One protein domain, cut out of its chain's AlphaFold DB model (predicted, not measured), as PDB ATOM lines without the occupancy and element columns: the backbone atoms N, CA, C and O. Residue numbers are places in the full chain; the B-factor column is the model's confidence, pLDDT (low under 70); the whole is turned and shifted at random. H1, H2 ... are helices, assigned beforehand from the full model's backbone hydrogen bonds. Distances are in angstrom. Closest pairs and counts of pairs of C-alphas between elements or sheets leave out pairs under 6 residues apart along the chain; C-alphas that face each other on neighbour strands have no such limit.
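This is residues 2 to 108 of the 108 residues of the protein "DinB family protein" of bacterium (UniProt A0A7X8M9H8). Three long helices, H1, H3 and H4, run lengthwise at shallow angles as a small bundle, their centres making a triangle, with H3 and H4 each packed on H1 and close to each other but not clearly touching. H1 and H3 run the same way and H4 runs back against them; the one-turn helix H2 packs on residues 6 to 10 of H1, and residues 99 to 108, of which 99 to 107 belong to H4, stick out past the body. The printed part has 107 residues with four named helices, in the order H1, H2, H3, H4, and no named strand: its class is all helix. It is only just compact, close to loose, with a radius of gyration of the C-alphas of 15.5 A, and its outline spans 50 by 24 by 23 A.

H1 holds residues 2 to 18 and is 24.8 A long from first to last C-alpha, beginning at C-alpha 2 at (137.572, -16.479, -254.865). H2, residues 27 to 30, measures 5.1 A. H3, residues 39 to 62, begins at C-alpha 39 at (127.244, -25.335, -251.401) and is 34.8 A long. H4, residues 80 to 107, is the longest at 41.1 A and ends at C-alpha 107 at (123.929, -14.858, -271.494).

H1 is the hub and touches the three other helices. With residues 6 to 10 alone it touches H2, and the closest C-alphas are those of Ser 9 and Asp 30, 5.7 A apart. H1 and H3 touch at a shallow tilt of 25 degrees and run the same way; their closest C-alphas, of Gly 8 and Leu 49, are 5.3 A apart. H1 and H4 touch at a shallow tilt of 3 degrees and run opposite ways; their closest C-alphas, of Ile 7 and Asn 91, are 6.6 A apart. H3 and H4 are close but not clearly touching, at a shallow tilt of 23 degrees, opposite ways, with the C-alphas of Val 60 and Phe 84 closest at 7.4 A. H2 is apart from both H3 and H4. In H1 and H3 every O i to N i+4 pair is within hydrogen-bond range; in H4 23 of 24 are, and H2 is too short for such a pair.

The C-alphas farthest apart, of Glu 66 and Ala 108, are 51.1 A apart. Without the residues that stand free, 99 to 108, the body spans 45 by 25 by 24 A. The printed part has no cut. The links H1 to H2 and H2 to H3 are short, with 8 residues each, and the link H3 to H4 is long, residues 63 to 79. The mean pLDDT of the printed part is 96.4, and one residue, 108, the chain's last, is under 70.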
ATOM      1  N   GLY A   2     136.285 -17.203-254.964       95.06
ATOM      2  CA  GLY A   2     137.572 -16.479-254.865       95.06
ATOM      3  C   GLY A   2     137.458 -14.981-254.531       95.06
ATOM      4  O   GLY A   2     138.062 -14.532-253.569       95.06
ATOM      5  N   THR A   3     136.588 -14.232-255.220       96.69
ATOM      6  CA  THR A   3     136.327 -12.810-254.904       96.69
ATOM      7  C   THR A   3     135.811 -12.578-253.477       96.69
ATOM      8  O   THR A   3     136.171 -11.593-252.854       96.69
ATOM      9  N   VAL A   4     134.990 -13.484-252.935       97.56
ATOM     10  CA  VAL A   4     134.482 -13.386-251.551       97.56
ATOM     11  C   VAL A   4     135.622 -13.556-250.548       97.56
ATOM     12  O   VAL A   4     135.685 -12.808-249.578       97.56
ATOM     13  N   LEU A   5     136.539 -14.493-250.809       98.12
ATOM     14  CA  LEU A   5     137.723 -14.705-249.974       98.12
ATOM     15  C   LEU A   5     138.652 -13.486-250.010       98.12
ATOM     16  O   LEU A   5     139.052 -13.014-248.954       98.12
ATOM     17  N   HIS A   6     138.908 -12.933-251.198       98.31
ATOM     18  CA  HIS A   6     139.726 -11.729-251.373       98.31
ATOM     19  C   HIS A   6     139.164 -10.510-250.617       98.31
ATOM     20  O   HIS A   6     139.899  -9.820-249.917       98.31
ATOM     21  N   ILE A   7     137.843 -10.283-250.661       98.44
ATOM     22  CA  ILE A   7     137.216  -9.224-249.849       98.44
ATOM     23  C   ILE A   7     137.450  -9.474-248.345       98.44
ATOM     24  O   ILE A   7     137.722  -8.544-247.589       98.44
ATOM     25  N   GLY A   8     137.367 -10.732-247.897       98.31
ATOM     26  CA  GLY A   8     137.691 -11.101-246.517       98.31
ATOM     27  C   GLY A   8     139.141 -10.779-246.141       98.31
ATOM     28  O   GLY A   8     139.391 -10.278-245.042       98.31
ATOM     29  N   SER A   9     140.087 -10.997-247.055       98.25
ATOM     30  CA  SER A   9     141.499 -10.651-246.867       98.25
ATOM     31  C   SER A   9     141.721  -9.147-246.684       98.25
ATOM     32  O   SER A   9     142.471  -8.749-245.791       98.25
ATOM     33  N   ASP A  10     141.012  -8.305-247.441       98.12
ATOM     34  CA  ASP A  10     141.050  -6.843-247.285       98.12
ATOM     35  C   ASP A  10     140.514  -6.398-245.907       98.12
ATOM     36  O   ASP A  10     141.141  -5.600-245.205       98.12
ATOM     37  N   TYR A  11     139.420  -7.009-245.427       98.50
ATOM     38  CA  TYR A  11     138.928  -6.760-244.063       98.50
ATOM     39  C   TYR A  11     139.961  -7.147-243.004       98.50
ATOM     40  O   TYR A  11     140.180  -6.405-242.041       98.50
ATOM     41  N   ALA A  12     140.594  -8.310-243.169       97.81
ATOM     42  CA  ALA A  12     141.615  -8.790-242.252       97.81
ATOM     43  C   ALA A  12     142.835  -7.856-242.233       97.81
ATOM     44  O   ALA A  12     143.370  -7.581-241.158       97.81
ATOM     45  N   LEU A  13     143.243  -7.313-243.383       97.75
ATOM     46  CA  LEU A  13     144.336  -6.347-243.473       97.75
ATOM     47  C   LEU A  13     144.036  -5.067-242.684       97.75
ATOM     48  O   LEU A  13     144.876  -4.627-241.896       97.75
ATOM     49  N   VAL A  14     142.844  -4.485-242.835       97.75
ATOM     50  CA  VAL A  14     142.478  -3.271-242.083       97.75
ATOM     51  C   VAL A  14     142.368  -3.547-240.583       97.75
ATOM     52  O   VAL A  14     142.872  -2.760-239.781       97.75
ATOM     53  N   LEU A  15     141.803  -4.690-240.183       98.06
ATOM     54  CA  LEU A  15     141.770  -5.118-238.778       98.06
ATOM     55  C   LEU A  15     143.178  -5.290-238.180       98.06
ATOM     56  O   LEU A  15     143.414  -4.901-237.036       98.06
ATOM     57  N   ARG A  16     144.133  -5.823-238.948       96.69
ATOM     58  CA  ARG A  16     145.539  -5.952-238.528       96.69
ATOM     59  C   ARG A  16     146.221  -4.600-238.367       96.69
ATOM     60  O   ARG A  16     146.872  -4.372-237.349       96.69
ATOM     61  N   ARG A  17     146.011  -3.684-239.316       96.81
ATOM     62  CA  ARG A  17     146.527  -2.306-239.233       96.81
ATOM     63  C   ARG A  17     145.981  -1.580-238.004       96.81
ATOM     64  O   ARG A  17     146.746  -0.933-237.299       96.81
ATOM     65  N   LEU A  18     144.697  -1.760-237.688       96.25
ATOM     66  CA  LEU A  18     144.078  -1.244-236.458       96.25
ATOM     67  C   LEU A  18     144.722  -1.794-235.178       96.25
ATOM     68  O   LEU A  18     144.759  -1.098-234.167       96.25
ATOM     69  N   ALA A  19     145.259  -3.015-235.220       95.44
ATOM     70  CA  ALA A  19     146.016  -3.621-234.127       95.44
ATOM     71  C   ALA A  19     147.510  -3.223-234.111       95.44
ATOM     72  O   ALA A  19     148.266  -3.723-233.278       95.44
ATOM     73  N   GLY A  20     147.952  -2.344-235.018       94.06
ATOM     74  CA  GLY A  20     149.343  -1.896-235.131       94.06
ATOM     75  C   GLY A  20     150.260  -2.839-235.918       94.06
ATOM     76  O   GLY A  20     151.474  -2.622-235.952       94.06
ATOM     77  N   ASP A  21     149.716  -3.874-236.564       94.81
ATOM     78  CA  ASP A  21     150.483  -4.752-237.448       94.81
ATOM     79  C   ASP A  21     150.653  -4.093-238.826       94.81
ATOM     80  O   ASP A  21     149.694  -3.868-239.567       94.81
ATOM     81  N   ARG A  22     151.907  -3.778-239.165       93.38
ATOM     82  CA  ARG A  22     152.298  -3.109-240.416       93.38
ATOM     83  C   ARG A  22     152.526  -4.067-241.589       93.38
ATOM     84  O   ARG A  22     152.845  -3.617-242.691       93.38
ATOM     85  N   ARG A  23     152.449  -5.380-241.359       94.50
ATOM     86  CA  ARG A  23     152.753  -6.391-242.374       94.50
ATOM     87  C   ARG A  23     151.730  -6.327-243.511       94.50
ATOM     88  O   ARG A  23     150.526  -6.338-243.273       94.50
ATOM     89  N   GLN A  24     152.216  -6.292-244.749       93.56
ATOM     90  CA  GLN A  24     151.351  -6.440-245.921       93.56
ATOM     91  C   GLN A  24     150.911  -7.898-246.085       93.56
ATOM     92  O   GLN A  24     151.569  -8.815-245.581       93.56
ATOM     93  N   LEU A  25     149.805  -8.101-246.796       95.81
ATOM     94  CA  LEU A  25     149.400  -9.439-247.210       95.81
ATOM     95  C   LEU A  25     150.463 -10.025-248.145       95.81
ATOM     96  O   LEU A  25     151.009  -9.317-248.996       95.81
ATOM     97  N   THR A  26     150.766 -11.312-247.990       97.56
ATOM     98  CA  THR A  26     151.426 -12.055-249.070       97.56
ATOM     99  C   THR A  26     150.445 -12.251-250.225       97.56
ATOM    100  O   THR A  26     149.239 -12.069-250.059       97.56
ATOM    101  N   ALA A  27     150.937 -12.656-251.396       97.00
ATOM    102  CA  ALA A  27     150.068 -12.926-252.540       97.00
ATOM    103  C   ALA A  27     149.023 -14.014-252.228       97.00
ATOM    104  O   ALA A  27     147.877 -13.910-252.650       97.00
ATOM    105  N   GLU A  28     149.397 -15.027-251.447       97.38
ATOM    106  CA  GLU A  28     148.517 -16.123-251.032       97.38
ATOM    107  C   GLU A  28     147.495 -15.693-249.975       97.38
ATOM    108  O   GLU A  28     146.413 -16.268-249.901       97.38
ATOM    109  N   GLU A  29     147.824 -14.703-249.143       97.50
ATOM    110  CA  GLU A  29     146.861 -14.113-248.211       97.50
ATOM    111  C   GLU A  29     145.903 -13.164-248.938       97.50
ATOM    112  O   GLU A  29     144.717 -13.158-248.627       97.50
ATOM    113  N   ASP A  30     146.393 -12.387-249.905       97.69
ATOM    114  CA  ASP A  30     145.581 -11.467-250.709       97.69
ATOM    115  C   ASP A  30     144.618 -12.223-251.632       97.69
ATOM    116  O   ASP A  30     143.432 -11.904-251.711       97.69
ATOM    117  N   TRP A  31     145.097 -13.305-252.249       97.19
ATOM    118  CA  TRP A  31     144.309 -14.200-253.093       97.19
ATOM    119  C   TRP A  31     144.380 -15.642-252.582       97.19
ATOM    120  O   TRP A  31     145.120 -16.464-253.135       97.19
ATOM    121  N   PRO A  32     143.582 -15.985-251.551       96.69
ATOM    122  CA  PRO A  32     143.562 -17.330-251.001       96.69
ATOM    123  C   PRO A  32     143.173 -18.379-252.040       96.69
ATOM    124  O   PRO A  32     142.339 -18.143-252.921       96.69
ATOM    125  N   SER A  33     143.729 -19.582-251.881       95.88
ATOM    126  CA  SER A  33     143.312 -20.742-252.670       95.88
ATOM    127  C   SER A  33     141.803 -20.947-252.539       95.88
ATOM    128  O   SER A  33     141.267 -21.073-251.437       95.88
ATOM    129  N   CYS A  34     141.104 -20.958-253.674       94.88
ATOM    130  CA  CYS A  34     139.659 -21.122-253.700       94.88
ATOM    131  C   CYS A  34     139.315 -22.613-253.543       94.88
ATOM    132  O   CYS A  34     139.686 -23.402-254.416       94.88
ATOM    133  N   PRO A  35     138.574 -23.018-252.493       95.12
ATOM    134  CA  PRO A  35     138.166 -24.407-252.349       95.12
ATOM    135  C   PRO A  35     137.170 -24.815-253.455       95.12
ATOM    136  O   PRO A  35     136.642 -23.950-254.169       95.12
ATOM    137  N   PRO A  36     136.885 -26.123-253.615       97.62
ATOM    138  CA  PRO A  36     135.887 -26.603-254.569       97.62
ATOM    139  C   PRO A  36     134.546 -25.881-254.398       97.62
ATOM    140  O   PRO A  36     134.116 -25.627-253.273       97.62
ATOM    141  N   ALA A  37     133.873 -25.567-255.505       95.31
ATOM    142  CA  ALA A  37     132.621 -24.807-255.512       95.31
ATOM    143  C   ALA A  37     131.411 -25.658-255.073       95.31
ATOM    144  O   ALA A  37     130.495 -25.917-255.851       95.31
ATOM    145  N   THR A  38     131.424 -26.113-253.822       98.12
ATOM    146  CA  THR A  38     130.306 -26.801-253.167       98.12
ATOM    147  C   THR A  38     129.420 -25.791-252.437       98.12
ATOM    148  O   THR A  38     129.861 -24.695-252.084       98.12
ATOM    149  N   ALA A  39     128.164 -26.164-252.182       97.56
ATOM    150  CA  ALA A  39     127.244 -25.335-251.401       97.56
ATOM    151  C   ALA A  39     127.767 -25.079-249.975       97.56
ATOM    152  O   ALA A  39     127.654 -23.967-249.472       97.56
ATOM    153  N   GLU A  40     128.388 -26.090-249.362       98.19
ATOM    154  CA  GLU A  40     128.996 -25.991-248.033       98.19
ATOM    155  C   GLU A  40     130.154 -24.984-248.005       98.19
ATOM    156  O   GLU A  40     130.137 -24.059-247.198       98.19
ATOM    157  N   ASN A  41     131.116 -25.095-248.930       98.12
ATOM    158  CA  ASN A  41     132.255 -24.173-248.985       98.12
ATOM    159  C   ASN A  41     131.804 -22.739-249.278       98.12
ATOM    160  O   ASN A  41     132.347 -21.784-248.725       98.12
ATOM    161  N   TRP A  42     130.789 -22.578-250.132       97.56
ATOM    162  CA  TRP A  42     130.187 -21.273-250.379       97.56
ATOM    163  C   TRP A  42     129.570 -20.679-249.110       97.56
ATOM    164  O   TRP A  42     129.836 -19.518-248.796       97.56
ATOM    165  N   GLN A  43     128.782 -21.467-248.376       98.19
ATOM    166  CA  GLN A  43     128.154 -21.026-247.135       98.19
ATOM    167  C   GLN A  43     129.206 -20.607-246.101       98.19
ATOM    168  O   GLN A  43     129.115 -19.508-245.559       98.19
ATOM    169  N   GLN A  44     130.251 -21.417-245.911       98.00
ATOM    170  CA  GLN A  44     131.362 -21.100-245.008       98.00
ATOM    171  C   GLN A  44     132.075 -19.796-245.400       98.00
ATOM    172  O   GLN A  44     132.348 -18.959-244.541       98.00
ATOM    173  N   ALA A  45     132.337 -19.575-246.693       97.75
ATOM    174  CA  ALA A  45     132.977 -18.345-247.161       97.75
ATOM    175  C   ALA A  45     132.115 -17.095-246.897       97.75
ATOM    176  O   ALA A  45     132.640 -16.044-246.529       97.75
ATOM    177  N   VAL A  46     130.793 -17.198-247.071       97.94
ATOM    178  CA  VAL A  46     129.858 -16.096-246.794       97.94
ATOM    179  C   VAL A  46     129.750 -15.821-245.293       97.94
ATOM    180  O   VAL A  46     129.743 -14.658-244.889       97.94
ATOM    181  N   GLU A  47     129.690 -16.864-244.466       98.44
ATOM    182  CA  GLU A  47     129.654 -16.738-243.005       98.44
ATOM    183  C   GLU A  47     130.928 -16.090-242.461       98.44
ATOM    184  O   GLU A  47     130.849 -15.163-241.652       98.44
ATOM    185  N   GLU A  48     132.096 -16.503-242.954       98.12
ATOM    186  CA  GLU A  48     133.368 -15.912-242.544       98.12
ATOM    187  C   GLU A  48     133.482 -14.448-242.985       98.12
ATOM    188  O   GLU A  48     133.863 -13.585-242.190       98.12
ATOM    189  N   LEU A  49     133.064 -14.129-244.215       98.31
ATOM    190  CA  LEU A  49     133.006 -12.744-244.677       98.31
ATOM    191  C   LEU A  49     132.083 -11.895-243.785       98.31
ATOM    192  O   LEU A  49     132.428 -10.763-243.433       98.31
ATOM    193  N   ALA A  50     130.920 -12.428-243.400       98.56
ATOM    194  CA  ALA A  50     129.980 -11.742-242.517       98.56
ATOM    195  C   ALA A  50     130.573 -11.514-241.119       98.56
ATOM    196  O   ALA A  50     130.449 -10.415-240.570       98.56
ATOM    197  N   ARG A  51     131.269 -12.512-240.566       98.69
ATOM    198  CA  ARG A  51     131.970 -12.415-239.280       98.69
ATOM    199  C   ARG A  51     133.057 -11.335-239.315       98.69
ATOM    200  O   ARG A  51     133.098 -10.477-238.433       98.69
ATOM    201  N   LEU A  52     133.901 -11.328-240.348       98.50
ATOM    202  CA  LEU A  52     134.940 -10.307-240.534       98.50
ATOM    203  C   LEU A  52     134.336  -8.910-240.723       98.50
ATOM    204  O   LEU A  52     134.816  -7.948-240.123       98.50
ATOM    205  N   ASN A  53     133.237  -8.791-241.477       98.38
ATOM    206  CA  ASN A  53     132.526  -7.522-241.627       98.38
ATOM    207  C   ASN A  53     132.005  -6.990-240.284       98.38
ATOM    208  O   ASN A  53     132.117  -5.796-240.009       98.38
ATOM    209  N   GLN A  54     131.447  -7.857-239.434       98.69
ATOM    210  CA  GLN A  54     130.986  -7.468-238.100       98.69
ATOM    211  C   GLN A  54     132.135  -6.952-237.233       98.69
ATOM    212  O   GLN A  54     131.987  -5.896-236.614       98.69
ATOM    213  N   LEU A  55     133.278  -7.643-237.230       98.69
ATOM    214  CA  LEU A  55     134.473  -7.202-236.508       98.69
ATOM    215  C   LEU A  55     134.975  -5.849-237.013       98.69
ATOM    216  O   LEU A  55     135.207  -4.945-236.211       98.69
ATOM    217  N   LEU A  56     135.078  -5.675-238.332       98.44
ATOM    218  CA  LEU A  56     135.512  -4.413-238.926       98.44
ATOM    219  C   LEU A  56     134.568  -3.268-238.545       98.44
ATOM    220  O   LEU A  56     135.018  -2.210-238.113       98.44
ATOM    221  N   ARG A  57     133.250  -3.481-238.623       98.31
ATOM    222  CA  ARG A  57     132.253  -2.469-238.238       98.31
ATOM    223  C   ARG A  57     132.334  -2.100-236.763       98.31
ATOM    224  O   ARG A  57     132.124  -0.938-236.425       98.31
ATOM    225  N   GLN A  58     132.592  -3.067-235.887       98.62
ATOM    226  CA  GLN A  58     132.798  -2.804-234.462       98.62
ATOM    227  C   GLN A  58     134.067  -1.977-234.241       98.62
ATOM    228  O   GLN A  58     134.012  -0.981-233.527       98.62
ATOM    229  N   ALA A  59     135.165  -2.333-234.907       98.19
ATOM    230  CA  ALA A  59     136.431  -1.621-234.786       98.19
ATOM    231  C   ALA A  59     136.340  -0.176-235.310       98.19
ATOM    232  O   ALA A  59     136.761   0.744-234.620       98.19
ATOM    233  N   VAL A  60     135.701   0.043-236.466       97.62
ATOM    234  CA  VAL A  60     135.455   1.389-237.015       97.62
ATOM    235  C   VAL A  60     134.586   2.227-236.072       97.62
ATOM    236  O   VAL A  60     134.869   3.399-235.858       97.62
ATOM    237  N   ARG A  61     133.546   1.643-235.460       97.94
ATOM    238  CA  ARG A  61     132.688   2.351-234.488       97.94
ATOM    239  C   ARG A  61     133.405   2.716-233.190       97.94
ATOM    240  O   ARG A  61     133.004   3.675-232.543       97.94
ATOM    241  N   ALA A  62     134.398   1.927-232.792       98.06
ATOM    242  CA  ALA A  62     135.200   2.173-231.599       98.06
ATOM    243  C   ALA A  62     136.393   3.112-231.861       98.06
ATOM    244  O   ALA A  62     137.065   3.513-230.913       98.06
ATOM    245  N   PHE A  63     136.677   3.440-233.124       98.38
ATOM    246  CA  PHE A  63     137.814   4.272-233.494       98.38
ATOM    247  C   PHE A  63     137.563   5.752-233.135       98.38
ATOM    248  O   PHE A  63     136.487   6.266-233.452       98.38
ATOM    249  N   PRO A  64     138.526   6.458-232.505       98.00
ATOM    250  CA  PRO A  64     138.365   7.871-232.159       98.00
ATOM    251  C   PRO A  64     138.214   8.747-233.416       98.00
ATOM    252  O   PRO A  64     139.123   8.758-234.252       98.00
ATOM    253  N   PRO A  65     137.096   9.477-233.590       97.81
ATOM    254  CA  PRO A  65     136.832  10.235-234.813       97.81
ATOM    255  C   PRO A  65     137.853  11.351-235.068       97.81
ATOM    256  O   PRO A  65     138.169  11.637-236.218       97.81
ATOM    257  N   GLU A  66     138.420  11.945-234.019       98.25
ATOM    258  CA  GLU A  66     139.454  12.979-234.103       98.25
ATOM    259  C   GLU A  66     140.773  12.488-234.722       98.25
ATOM    260  O   GLU A  66     141.602  13.303-235.114       98.25
ATOM    261  N   ARG A  67     140.952  11.167-234.850       97.81
ATOM    262  CA  ARG A  67     142.130  10.537-235.462       97.81
ATOM    263  C   ARG A  67     141.875  10.043-236.885       97.81
ATOM    264  O   ARG A  67     142.716   9.346-237.443       97.81
ATOM    265  N   LEU A  68     140.713  10.337-237.474       98.12
ATOM    266  CA  LEU A  68     140.367   9.844-238.813       98.12
ATOM    267  C   LEU A  68     141.337  10.326-239.896       98.12
ATOM    268  O   LEU A  68     141.614   9.563-240.819       98.12
ATOM    269  N   ASP A  69     141.888  11.531-239.740       97.81
ATOM    270  CA  ASP A  69     142.874  12.121-240.652       97.81
ATOM    271  C   ASP A  69     144.324  11.685-240.342       97.81
ATOM    272  O   ASP A  69     145.262  12.077-241.036       97.81
ATOM    273  N   GLU A  70     144.533  10.856-239.316       97.31
ATOM    274  CA  GLU A  70     145.831  10.256-238.996       97.31
ATOM    275  C   GLU A  70     145.988   8.898-239.696       97.31
ATOM    276  O   GLU A  70     145.006   8.173-239.876       97.31
ATOM    277  N   PRO A  71     147.209   8.482-240.066       96.88
ATOM    278  CA  PRO A  71     147.428   7.143-240.597       96.88
ATOM    279  C   PRO A  71     147.261   6.070-239.510       96.88
ATOM    280  O   PRO A  71     147.712   6.235-238.376       96.88
ATOM    281  N   LEU A  72     146.691   4.913-239.873       95.38
ATOM    282  CA  LEU A  72     146.699   3.730-238.992       95.38
ATOM    283  C   LEU A  72     148.122   3.188-238.781       95.38
ATOM    284  O   LEU A  72     148.446   2.695-237.706       95.38
ATOM    285  N   ILE A  73     148.960   3.282-239.819       94.50
ATOM    286  CA  ILE A  73     150.367   2.875-239.844       94.50
ATOM    287  C   ILE A  73     151.152   4.019-240.484       94.50
ATOM    288  O   ILE A  73     150.877   4.366-241.629       94.50
ATOM    289  N   VAL A  74     152.116   4.594-239.762       90.31
ATOM    290  CA  VAL A  74     152.816   5.842-240.134       90.31
ATOM    291  C   VAL A  74     153.480   5.766-241.513       90.31
ATOM    292  O   VAL A  74     153.511   6.754-242.239       90.31
ATOM    293  N   GLU A  75     153.988   4.598-241.899       89.00
ATOM    294  CA  GLU A  75     154.664   4.379-243.180       89.00
ATOM    295  C   GLU A  75     153.699   4.239-244.372       89.00
ATOM    296  O   GLU A  75     154.140   4.208-245.522       89.00
ATOM    297  N   ILE A  76     152.390   4.138-244.124       84.38
ATOM    298  CA  ILE A  76     151.361   4.028-245.158       84.38
ATOM    299  C   ILE A  76     150.725   5.405-245.351       84.38
ATOM    300  O   ILE A  76     150.093   5.936-244.443       84.38
ATOM    301  N   ALA A  77     150.843   5.960-246.561       86.19
ATOM    302  CA  ALA A  77     150.326   7.282-246.937       86.19
ATOM    303  C   ALA A  77     148.791   7.322-247.123       86.19
ATOM    304  O   ALA A  77     148.285   7.927-248.065       86.19
ATOM    305  N   HIS A  78     148.055   6.649-246.238       93.44
ATOM    306  CA  HIS A  78     146.598   6.620-246.194       93.44
ATOM    307  C   HIS A  78     146.139   6.850-244.761       93.44
ATOM    308  O   HIS A  78     146.590   6.164-243.838       93.44
ATOM    309  N   THR A  79     145.221   7.795-244.595       97.56
ATOM    310  CA  THR A  79     144.576   8.080-243.313       97.56
ATOM    311  C   THR A  79     143.697   6.905-242.870       97.56
ATOM    312  O   THR A  79     143.369   6.009-243.656       97.56
ATOM    313  N   ALA A  80     143.291   6.878-241.603       97.94
ATOM    314  CA  ALA A  80     142.307   5.917-241.118       97.94
ATOM    315  C   ALA A  80     140.989   6.036-241.893       97.94
ATOM    316  O   ALA A  80     140.397   5.018-242.256       97.94
ATOM    317  N   TYR A  81     140.580   7.262-242.230       98.19
ATOM    318  CA  TYR A  81     139.446   7.508-243.111       98.19
ATOM    319  C   TYR A  81     139.624   6.837-244.477       98.19
ATOM    320  O   TYR A  81     138.744   6.074-244.880       98.19
ATOM    321  N   ASP A  82     140.762   7.052-245.149       98.00
ATOM    322  CA  ASP A  82     141.049   6.468-246.469       98.00
ATOM    323  C   ASP A  82     140.955   4.939-246.445       98.00
ATOM    324  O   ASP A  82     140.395   4.328-247.353       98.00
ATOM    325  N   GLN A  83     141.450   4.313-245.374       97.06
ATOM    326  CA  GLN A  83     141.383   2.864-245.180       97.06
ATOM    327  C   GLN A  83     139.930   2.387-245.020       97.06
ATOM    328  O   GLN A  83     139.515   1.418-245.655       97.06
ATOM    329  N   PHE A  84     139.125   3.065-244.196       98.06
ATOM    330  CA  PHE A  84     137.745   2.648-243.920       98.06
ATOM    331  C   PHE A  84     136.810   2.864-245.113       98.06
ATOM    332  O   PHE A  84     135.999   1.987-245.440       98.06
ATOM    333  N   ILE A  85     136.910   4.020-245.776       97.75
ATOM    334  CA  ILE A  85     136.121   4.278-246.981       97.75
ATOM    335  C   ILE A  85     136.609   3.412-248.143       97.75
ATOM    336  O   ILE A  85     135.780   2.899-248.899       97.75
ATOM    337  N   GLY A  86     137.921   3.173-248.227       97.38
ATOM    338  CA  GLY A  86     138.554   2.310-249.220       97.38
ATOM    339  C   GLY A  86     137.985   0.897-249.202       97.38
ATOM    340  O   GLY A  86     137.546   0.421-250.245       97.38
ATOM    341  N   VAL A  87     137.847   0.276-248.024       97.25
ATOM    342  CA  VAL A  87     137.193  -1.042-247.892       97.25
ATOM    343  C   VAL A  87     135.766  -1.027-248.454       97.25
ATOM    344  O   VAL A  87     135.343  -1.934-249.168       97.25
ATOM    345  N   THR A  88     134.993   0.024-248.167       96.25
ATOM    346  CA  THR A  88     133.610   0.129-248.662       96.25
ATOM    347  C   THR A  88     133.563   0.247-250.188       96.25
ATOM    348  O   THR A  88     132.730  -0.389-250.840       96.25
ATOM    349  N   GLN A  89     134.465   1.038-250.770       98.31
ATOM    350  CA  GLN A  89     134.586   1.202-252.219       98.31
ATOM    351  C   GLN A  89     135.061  -0.092-252.894       98.31
ATOM    352  O   GLN A  89     134.487  -0.502-253.906       98.31
ATOM    353  N   HIS A  90     136.046  -0.766-252.302       98.06
ATOM    354  CA  HIS A  90     136.591  -2.043-252.755       98.06
ATOM    355  C   HIS A  90     135.512  -3.136-252.809       98.06
ATOM    356  O   HIS A  90     135.343  -3.813-253.828       98.06
ATOM    357  N   ASN A  91     134.677  -3.221-251.768       97.88
ATOM    358  CA  ASN A  91     133.519  -4.116-251.741       97.88
ATOM    359  C   ASN A  91     132.566  -3.876-252.910       97.88
ATOM    360  O   ASN A  91     132.125  -4.822-253.565       97.88
ATOM    361  N   LEU A  92     132.220  -2.610-253.161       98.06
ATOM    362  CA  LEU A  92     131.279  -2.252-254.219       98.06
ATOM    363  C   LEU A  92     131.852  -2.565-255.604       98.06
ATOM    364  O   LEU A  92     131.134  -3.085-256.460       98.06
ATOM    365  N   TYR A  93     133.143  -2.299-255.807       98.50
ATOM    366  CA  TYR A  93     133.852  -2.640-257.036       98.50
ATOM    367  C   TYR A  93     133.747  -4.142-257.345       98.50
ATOM    368  O   TYR A  93     133.283  -4.530-258.423       98.50
ATOM    369  N   HIS A  94     134.077  -4.997-256.376       98.25
ATOM    370  CA  HIS A  94     134.013  -6.445-256.559       98.25
ATOM    371  C   HIS A  94     132.588  -6.995-256.642       98.25
ATOM    372  O   HIS A  94     132.332  -7.909-257.431       98.25
ATOM    373  N   ALA A  95     131.632  -6.415-255.916       97.12
ATOM    374  CA  ALA A  95     130.221  -6.749-256.088       97.12
ATOM    375  C   ALA A  95     129.756  -6.471-257.531       97.12
ATOM    376  O   ALA A  95     129.072  -7.302-258.136       97.12
ATOM    377  N   GLY A  96     130.189  -5.350-258.117       98.00
ATOM    378  CA  GLY A  96     129.958  -5.026-259.526       98.00
ATOM    379  C   GLY A  96     130.534  -6.080-260.475       98.00
ATOM    380  O   GLY A  96     129.820  -6.579-261.350       98.00
ATOM    381  N   GLN A  97     131.791  -6.488-260.268       97.62
ATOM    382  CA  GLN A  97     132.418  -7.558-261.054       97.62
ATOM    383  C   GLN A  97     131.644  -8.878-260.959       97.62
ATOM    384  O   GLN A  97     131.366  -9.505-261.981       97.62
ATOM    385  N   MET A  98     131.229  -9.288-259.755       96.06
ATOM    386  CA  MET A  98     130.450 -10.515-259.558       96.06
ATOM    387  C   MET A  98     129.126 -10.491-260.332       96.06
ATOM    388  O   MET A  98     128.755 -11.488-260.956       96.06
ATOM    389  N   VAL A  99     128.425  -9.352-260.341       97.25
ATOM    390  CA  VAL A  99     127.193  -9.182-261.125       97.25
ATOM    391  C   VAL A  99     127.471  -9.298-262.624       97.25
ATOM    392  O   VAL A  99     126.731  -9.994-263.324       97.25
ATOM    393  N   LEU A 100     128.532  -8.662-263.129       97.44
ATOM    394  CA  LEU A 100     128.912  -8.743-264.543       97.44
ATOM    395  C   LEU A 100     129.271 -10.176-264.956       97.44
ATOM    396  O   LEU A 100     128.764 -10.657-265.969       97.44
ATOM    397  N   HIS A 101     130.054 -10.890-264.146       95.06
ATOM    398  CA  HIS A 101     130.384 -12.295-264.393       95.06
ATOM    399  C   HIS A 101     129.141 -13.184-264.409       95.06
ATOM    400  O   HIS A 101     128.970 -13.985-265.326       95.06
ATOM    401  N   ARG A 102     128.224 -13.005-263.448       94.38
ATOM    402  CA  ARG A 102     126.946 -13.727-263.441       94.38
ATOM    403  C   ARG A 102     126.158 -13.474-264.726       94.38
ATOM    404  O   ARG A 102     125.598 -14.409-265.284       94.38
ATOM    405  N   ARG A 103     126.089 -12.223-265.190       96.19
ATOM    406  CA  ARG A 103     125.379 -11.877-266.433       96.19
ATOM    407  C   ARG A 103     126.015 -12.540-267.649       96.19
ATOM    408  O   ARG A 103     125.276 -13.064-268.471       96.19
ATOM    409  N   ALA A 104     127.343 -12.552-267.737       96.25
ATOM    410  CA  ALA A 104     128.060 -13.209-268.828       96.25
ATOM    411  C   ALA A 104     127.797 -14.726-268.864       96.25
ATOM    412  O   ALA A 104     127.569 -15.267-269.936       96.25
ATOM    413  N   LEU A 105     127.753 -15.389-267.703       94.62
ATOM    414  CA  LEU A 105     127.465 -16.827-267.604       94.62
ATOM    415  C   LEU A 105     126.015 -17.196-267.949       94.62
ATOM    416  O   LEU A 105     125.774 -18.308-268.389       94.62
ATOM    417  N   VAL A 106     125.054 -16.297-267.713       93.44
ATOM    418  CA  VAL A 106     123.630 -16.523-268.042       93.44
ATOM    419  C   VAL A 106     123.314 -16.169-269.497       93.44
ATOM    420  O   VAL A 106     122.338 -16.666-270.048       93.44
ATOM    421  N   ALA A 107     124.092 -15.269-270.101       84.31
ATOM    422  CA  ALA A 107     123.929 -14.858-271.494       84.31
ATOM    423  C   ALA A 107     124.642 -15.784-272.499       84.31
ATOM    424  O   ALA A 107     124.429 -15.623-273.700       84.31
ATOM    425  N   ALA A 108     125.498 -16.686-272.013       65.94
ATOM    426  CA  ALA A 108     126.165 -17.733-272.787       65.94
ATOM    427  C   ALA A 108     125.302 -19.000-272.841       65.94
ATOM    428  O   ALA A 108     125.334 -19.667-273.897       65.94
TER     429      ALA A 108